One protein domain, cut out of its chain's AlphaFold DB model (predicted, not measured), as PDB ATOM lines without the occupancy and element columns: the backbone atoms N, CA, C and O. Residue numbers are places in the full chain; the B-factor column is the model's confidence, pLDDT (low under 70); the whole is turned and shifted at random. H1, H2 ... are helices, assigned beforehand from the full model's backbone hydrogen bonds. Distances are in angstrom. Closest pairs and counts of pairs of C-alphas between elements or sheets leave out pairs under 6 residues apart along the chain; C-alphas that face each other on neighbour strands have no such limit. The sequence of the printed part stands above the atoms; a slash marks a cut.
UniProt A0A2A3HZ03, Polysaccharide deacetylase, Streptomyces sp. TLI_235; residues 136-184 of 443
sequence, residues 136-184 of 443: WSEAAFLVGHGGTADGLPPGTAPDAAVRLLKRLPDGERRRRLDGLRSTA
ATOM      1  N   TRP A 136     220.386 212.316 169.942       95.56
ATOM      2  CA  TRP A 136     220.638 212.776 168.573       95.56
ATOM      3  C   TRP A 136     222.079 213.249 168.380       95.56
ATOM      4  O   TRP A 136     222.673 212.941 167.350       95.56
ATOM      5  N   SER A 137     222.652 213.941 169.367       96.19
ATOM      6  CA  SER A 137     224.067 214.325 169.372       96.19
ATOM      7  C   SER A 137     224.961 213.089 169.468       96.19
ATOM      8  O   SER A 137     225.940 212.975 168.735       96.19
ATOM      9  N   GLU A 138     224.579 212.130 170.315       97.75
ATOM     10  CA  GLU A 138     225.240 210.831 170.434       97.75
ATOM     11  C   GLU A 138     225.240 210.079 169.101       97.75
ATOM     12  O   GLU A 138     226.295 209.694 168.606       97.75
ATOM     13  N   ALA A 139     224.069 209.910 168.481       97.75
ATOM     14  CA  ALA A 139     223.940 209.208 167.211       97.75
ATOM     15  C   ALA A 139     224.756 209.876 166.098       97.75
ATOM     16  O   ALA A 139     225.450 209.187 165.352       97.75
ATOM     17  N   ALA A 140     224.698 211.209 165.997       97.56
ATOM     18  CA  ALA A 140     225.477 211.958 165.017       97.56
ATOM     19  C   ALA A 140     226.985 211.744 165.213       97.56
ATOM     20  O   ALA A 140     227.697 211.473 164.245       97.56
ATOM     21  N   PHE A 141     227.461 211.803 166.461       98.25
ATOM     22  CA  PHE A 141     228.859 211.545 166.787       98.25
ATOM     23  C   PHE A 141     229.267 210.120 166.406       98.25
ATOM     24  O   PHE A 141     230.238 209.946 165.675       98.25
ATOM     25  N   LEU A 142     228.519 209.109 166.857       98.00
ATOM     26  CA  LEU A 142     228.855 207.700 166.630       98.00
ATOM     27  C   LEU A 142     228.908 207.372 165.135       98.00
ATOM     28  O   LEU A 142     229.860 206.743 164.683       98.00
ATOM     29  N   VAL A 143     227.947 207.864 164.349       97.38
ATOM     30  CA  VAL A 143     227.950 207.713 162.883       97.38
ATOM     31  C   VAL A 143     229.152 208.417 162.253       97.38
ATOM     32  O   VAL A 143     229.817 207.841 161.394       97.38
ATOM     33  N   GLY A 144     229.485 209.629 162.707       96.94
ATOM     34  CA  GLY A 144     230.683 210.350 162.262       96.94
ATOM     35  C   GLY A 144     231.999 209.623 162.572       96.94
ATOM     36  O   GLY A 144     233.002 209.881 161.913       96.94
ATOM     37  N   HIS A 145     231.982 208.684 163.521       96.88
ATOM     38  CA  HIS A 145     233.122 207.856 163.922       96.88
ATOM     39  C   HIS A 145     232.970 206.396 163.466       96.88
ATOM     40  O   HIS A 145     233.495 205.481 164.101       96.88
ATOM     41  N   GLY A 146     232.250 206.162 162.366       96.19
ATOM     42  CA  GLY A 146     232.159 204.851 161.718       96.19
ATOM     43  C   GLY A 146     231.178 203.871 162.364       96.19
ATOM     44  O   GLY A 146     231.168 202.702 161.990       96.19
ATOM     45  N   GLY A 147     230.346 204.321 163.307       96.69
ATOM     46  CA  GLY A 147     229.287 203.506 163.894       96.69
ATOM     47  C   GLY A 147     228.286 203.031 162.840       96.69
ATOM     48  O   GLY A 147     227.845 203.795 161.980       96.69
ATOM     49  N   THR A 148     227.897 201.764 162.934       95.56
ATOM     50  CA  THR A 148     226.954 201.095 162.032       95.56
ATOM     51  C   THR A 148     225.775 200.519 162.812       95.56
ATOM     52  O   THR A 148     225.898 200.141 163.975       95.56
ATOM     53  N   ALA A 149     224.602 200.484 162.188       94.81
ATOM     54  CA  ALA A 149     223.418 199.843 162.747       94.81
ATOM     55  C   ALA A 149     222.458 199.432 161.631       94.81
ATOM     56  O   ALA A 149     222.464 200.014 160.542       94.81
ATOM     57  N   ASP A 150     221.589 198.467 161.922       91.62
ATOM     58  CA  ASP A 150     220.612 197.965 160.961       91.62
ATOM     59  C   ASP A 150     219.756 199.092 160.369       91.62
ATOM     60  O   ASP A 150     219.248 199.978 161.063       91.62
ATOM     61  N   GLY A 151     219.599 199.074 159.044       86.75
ATOM     62  CA  GLY A 151     218.835 200.081 158.310       86.75
ATOM     63  C   GLY A 151     219.452 201.488 158.294       86.75
ATOM     64  O   GLY A 151     218.752 202.428 157.916       86.75
ATOM     65  N   LEU A 152     220.722 201.646 158.686       90.50
ATOM     66  CA  LEU A 152     221.546 202.820 158.386       90.50
ATOM     67  C   LEU A 152     222.623 202.419 157.360       90.50
ATOM     68  O   LEU A 152     223.584 201.745 157.729       90.50
ATOM     69  N   PRO A 153     222.478 202.795 156.073       86.50
ATOM     70  CA  PRO A 153     223.474 202.473 155.052       86.50
ATOM     71  C   PRO A 153     224.882 202.982 155.415       86.50
ATOM     72  O   PRO A 153     224.998 204.086 155.966       86.50
ATOM     73  N   PRO A 154     225.959 202.252 155.074       83.81
ATOM     74  CA  PRO A 154     227.324 202.755 155.215       83.81
ATOM     75  C   PRO A 154     227.506 204.106 154.510       83.81
ATOM     76  O   PRO A 154     226.972 204.326 153.425       83.81
ATOM     77  N   GLY A 155     228.239 205.025 155.141       87.31
ATOM     78  CA  GLY A 155     228.442 206.379 154.615       87.31
ATOM     79  C   GLY A 155     227.246 207.327 154.783       87.31
ATOM     80  O   GLY A 155     227.279 208.441 154.262       87.31
ATOM     81  N   THR A 156     226.193 206.931 155.512       92.94
ATOM     82  CA  THR A 156     225.097 207.848 155.868       92.94
ATOM     83  C   THR A 156     225.645 209.043 156.648       92.94
ATOM     84  O   THR A 156     226.274 208.876 157.688       92.94
ATOM     85  N   ALA A 157     225.369 210.261 156.177       95.44
ATOM     86  CA  ALA A 157     225.771 211.473 156.886       95.44
ATOM     87  C   ALA A 157     225.130 211.541 158.294       95.44
ATOM     88  O   ALA A 157     223.948 211.199 158.425       95.44
ATOM     89  N   PRO A 158     225.834 212.048 159.325       95.38
ATOM     90  CA  PRO A 158     225.329 212.129 160.702       95.38
ATOM     91  C   PRO A 158     223.906 212.696 160.831       95.38
ATOM     92  O   PRO A 158     223.022 212.062 161.411       95.38
ATOM     93  N   ASP A 159     223.627 213.837 160.198       91.38
ATOM     94  CA  ASP A 159     222.299 214.459 160.258       91.38
ATOM     95  C   ASP A 159     221.212 213.640 159.550       91.38
ATOM     96  O   ASP A 159     220.027 213.722 159.888       91.38
ATOM     97  N   ALA A 160     221.580 212.883 158.514       92.38
ATOM     98  CA  ALA A 160     220.655 211.995 157.823       92.38
ATOM     99  C   ALA A 160     220.314 210.785 158.704       92.38
ATOM    100  O   ALA A 160     219.141 210.414 158.794       92.38
ATOM    101  N   ALA A 161     221.303 210.239 159.420       95.06
ATOM    102  CA  ALA A 161     221.100 209.164 160.383       95.06
ATOM    103  C   ALA A 161     220.175 209.600 161.528       95.06
ATOM    104  O   ALA A 161     219.188 208.920 161.802       95.06
ATOM    105  N   VAL A 162     220.399 210.775 162.127       94.31
ATOM    106  CA  VAL A 162     219.498 211.324 163.158       94.31
ATOM    107  C   VAL A 162     218.069 211.458 162.628       94.31
ATOM    108  O   VAL A 162     217.117 211.042 163.290       94.31
ATOM    109  N   ARG A 163     217.891 211.992 161.412       92.62
ATOM    110  CA  ARG A 163     216.568 212.112 160.778       92.62
ATOM    111  C   ARG A 163     215.893 210.757 160.572       92.62
ATOM    112  O   ARG A 163     214.683 210.670 160.756       92.62
ATOM    113  N   LEU A 164     216.643 209.727 160.180       92.56
ATOM    114  CA  LEU A 164     216.145 208.354 160.057       92.56
ATOM    115  C   LEU A 164     215.715 207.802 161.418       92.56
ATOM    116  O   LEU A 164     214.591 207.326 161.546       92.56
ATOM    117  N   LEU A 165     216.559 207.945 162.440       92.69
ATOM    118  CA  LEU A 165     216.288 207.474 163.798       92.69
ATOM    119  C   LEU A 165     215.060 208.145 164.433       92.69
ATOM    120  O   LEU A 165     214.319 207.478 165.150       92.69
ATOM    121  N   LYS A 166     214.789 209.427 164.132       87.38
ATOM    122  CA  LYS A 166     213.577 210.145 164.586       87.38
ATOM    123  C   LYS A 166     212.266 209.554 164.046       87.38
ATOM    124  O   LYS A 166     211.212 209.853 164.588       87.38
ATOM    125  N   ARG A 167     212.310 208.742 162.984       88.69
ATOM    126  CA  ARG A 167     211.118 208.120 162.375       88.69
ATOM    127  C   ARG A 167     210.855 206.696 162.863       88.69
ATOM    128  O   ARG A 167     209.902 206.068 162.413       88.69
ATOM    129  N   LEU A 168     211.719 206.164 163.723       86.31
ATOM    130  CA  LEU A 168     211.616 204.792 164.203       86.31
ATOM    131  C   LEU A 168     210.853 204.735 165.526       86.31
ATOM    132  O   LEU A 168     211.056 205.612 166.365       86.31
ATOM    133  N   PRO A 169     210.076 203.663 165.768       86.19
ATOM    134  CA  PRO A 169     209.551 203.386 167.099       86.19
ATOM    135  C   PRO A 169     210.667 203.377 168.150       86.19
ATOM    136  O   PRO A 169     211.754 202.858 167.891       86.19
ATOM    137  N   ASP A 170     210.394 203.890 169.354       79.25
ATOM    138  CA  ASP A 170     211.418 204.106 170.393       79.25
ATOM    139  C   ASP A 170     212.269 202.858 170.680       79.25
ATOM    140  O   ASP A 170     213.498 202.921 170.711       79.25
ATOM    141  N   GLY A 171     211.631 201.691 170.811       83.62
ATOM    142  CA  GLY A 171     212.345 200.438 171.058       83.62
ATOM    143  C   GLY A 171     213.304 200.041 169.927       83.62
ATOM    144  O   GLY A 171     214.343 199.446 170.196       83.62
ATOM    145  N   GLU A 172     212.975 200.364 168.676       90.12
ATOM    146  CA  GLU A 172     213.851 200.138 167.518       90.12
ATOM    147  C   GLU A 172     214.974 201.176 167.465       90.12
ATOM    148  O   GLU A 172     216.134 200.820 167.277       90.12
ATOM    149  N   ARG A 173     214.656 202.449 167.719       92.81
ATOM    150  CA  ARG A 173     215.651 203.520 167.828       92.81
ATOM    151  C   ARG A 173     216.725 203.189 168.866       92.81
ATOM    152  O   ARG A 173     217.906 203.332 168.567       92.81
ATOM    153  N   ARG A 174     216.331 202.728 170.060       91.31
ATOM    154  CA  ARG A 174     217.269 202.340 171.129       91.31
ATOM    155  C   ARG A 174     218.183 201.196 170.700       91.31
ATOM    156  O   ARG A 174     219.389 201.332 170.831       91.31
ATOM    157  N   ARG A 175     217.626 200.137 170.096       93.75
ATOM    158  CA  ARG A 175     218.421 199.016 169.559       93.75
ATOM    159  C   ARG A 175     219.462 199.479 168.544       93.75
ATOM    160  O   ARG A 175     220.606 199.047 168.596       93.75
ATOM    161  N   ARG A 176     219.079 200.375 167.631       95.62
ATOM    162  CA  ARG A 176     220.021 200.911 166.640       95.62
ATOM    163  C   ARG A 176     221.080 201.798 167.276       95.62
ATOM    164  O   ARG A 176     222.233 201.727 166.875       95.62
ATOM    165  N   LEU A 177     220.717 202.590 168.281       95.94
ATOM    166  CA  LEU A 177     221.680 203.380 169.040       95.94
ATOM    167  C   LEU A 177     222.684 202.484 169.783       95.94
ATOM    168  O   LEU A 177     223.869 202.797 169.800       95.94
ATOM    169  N   ASP A 178     222.246 201.340 170.314       96.31
ATOM    170  CA  ASP A 178     223.137 200.340 170.912       96.31
ATOM    171  C   ASP A 178     224.094 199.717 169.881       96.31
ATOM    172  O   ASP A 178     225.276 199.551 170.175       96.31
ATOM    173  N   GLY A 179     223.627 199.453 168.656       96.44
ATOM    174  CA  GLY A 179     224.489 199.024 167.544       96.44
ATOM    175  C   GLY A 179     225.535 200.076 167.150       96.44
ATOM    176  O   GLY A 179     226.709 199.756 166.964       96.44
ATOM    177  N   LEU A 180     225.143 201.354 167.111       97.44
ATOM    178  CA  LEU A 180     226.085 202.452 166.878       97.44
ATOM    179  C   LEU A 180     227.147 202.523 167.986       97.44
ATOM    180  O   LEU A 180     228.324 202.708 167.689       97.44
ATOM    181  N   ARG A 181     226.751 202.347 169.255       97.25
ATOM    182  CA  ARG A 181     227.669 202.354 170.408       97.25
ATOM    183  C   ARG A 181     228.677 201.210 170.362       97.25
ATOM    184  O   ARG A 181     229.813 201.409 170.775       97.25
ATOM    185  N   SER A 182     228.271 200.027 169.901       97.06
ATOM    186  CA  SER A 182     229.141 198.845 169.878       97.06
ATOM    187  C   SER A 182     230.130 198.825 168.713       97.06
ATOM    188  O   SER A 182     231.117 198.097 168.780       97.06
ATOM    189  N   THR A 183     229.880 199.603 167.656       96.50
ATOM    190  CA  THR A 183     230.665 199.553 166.411       96.50
ATOM    191  C   THR A 183     231.453 200.823 166.105       96.50
ATOM    192  O   THR A 183     232.382 200.769 165.303       96.50
ATOM    193  N   ALA A 184     231.119 201.964 166.715       97.12
ATOM    194  CA  ALA A 184     231.859 203.204 166.497       97.12
ATOM    195  C   ALA A 184     233.303 203.112 167.017       97.12
ATOM    196  O   ALA A 184     233.571 202.528 168.066       97.12
TER     197      ALA A 184
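What this domain is: This is residues 136 to 184 of the 443 residues of the protein "Polysaccharide deacetylase" of Streptomyces sp. TLI_235 (UniProt A0A2A3HZ03). The longest helix, H3, and the shorter H2 form a V, closed at one end by the tight link of residues 166 to 169; H1 fits into its open mouth and packs on both helices. The long loop of residues 145 to 157 runs across the side of the V opposite H1. The printed part has 49 residues with three named helices, in the order H1, H2, H3, and no named strand: its class is all helix. It is compact and rounded, with a radius of gyration of the C-alphas of 9.1 A and spans of 24 by 20 by 19 A.

How they stand to each other: H3, residues 170 to 183, touches H1, residues 136 to 144, with residues 177 to 181 alone. Their closest C-alphas, those of Leu 142 and Leu 180, are 5.9 A apart. They run the same way at a tilt of 37 degrees, only just steep. H1 touches H2, residues 158 to 165; their closest C-alphas, those of Ala 140 and Pro 158, are 4.3 A apart. These two run opposite ways at a steep tilt of 57 degrees. H2 and H3 are close but not clearly touching, with the C-alphas of Leu 165 and Arg 173 the closest at 5.7 A. They run opposite ways at 37 degrees, only just a steep tilt. In H1, H2 and H3 every O i to N i+4 pair is within hydrogen-bond range.

Where its parts are: H3 measures 20.2 A from C-alpha 170 at (211.418, 204.106, 170.393) to C-alpha 183 at (230.665, 199.553, 166.411). H1 begins with C-alpha 136 at (220.638, 212.776, 168.573) and measures 12.1 A. H2 measures 10.6 A.

The domain as a whole: The C-alphas farthest apart, those of His 145 and Pro 169, are 24.2 A apart. The link from H1 to H2 is long, with 13 residues. The printed part has no cut. Its mean pLDDT is 93.2, and no printed residue is under 70.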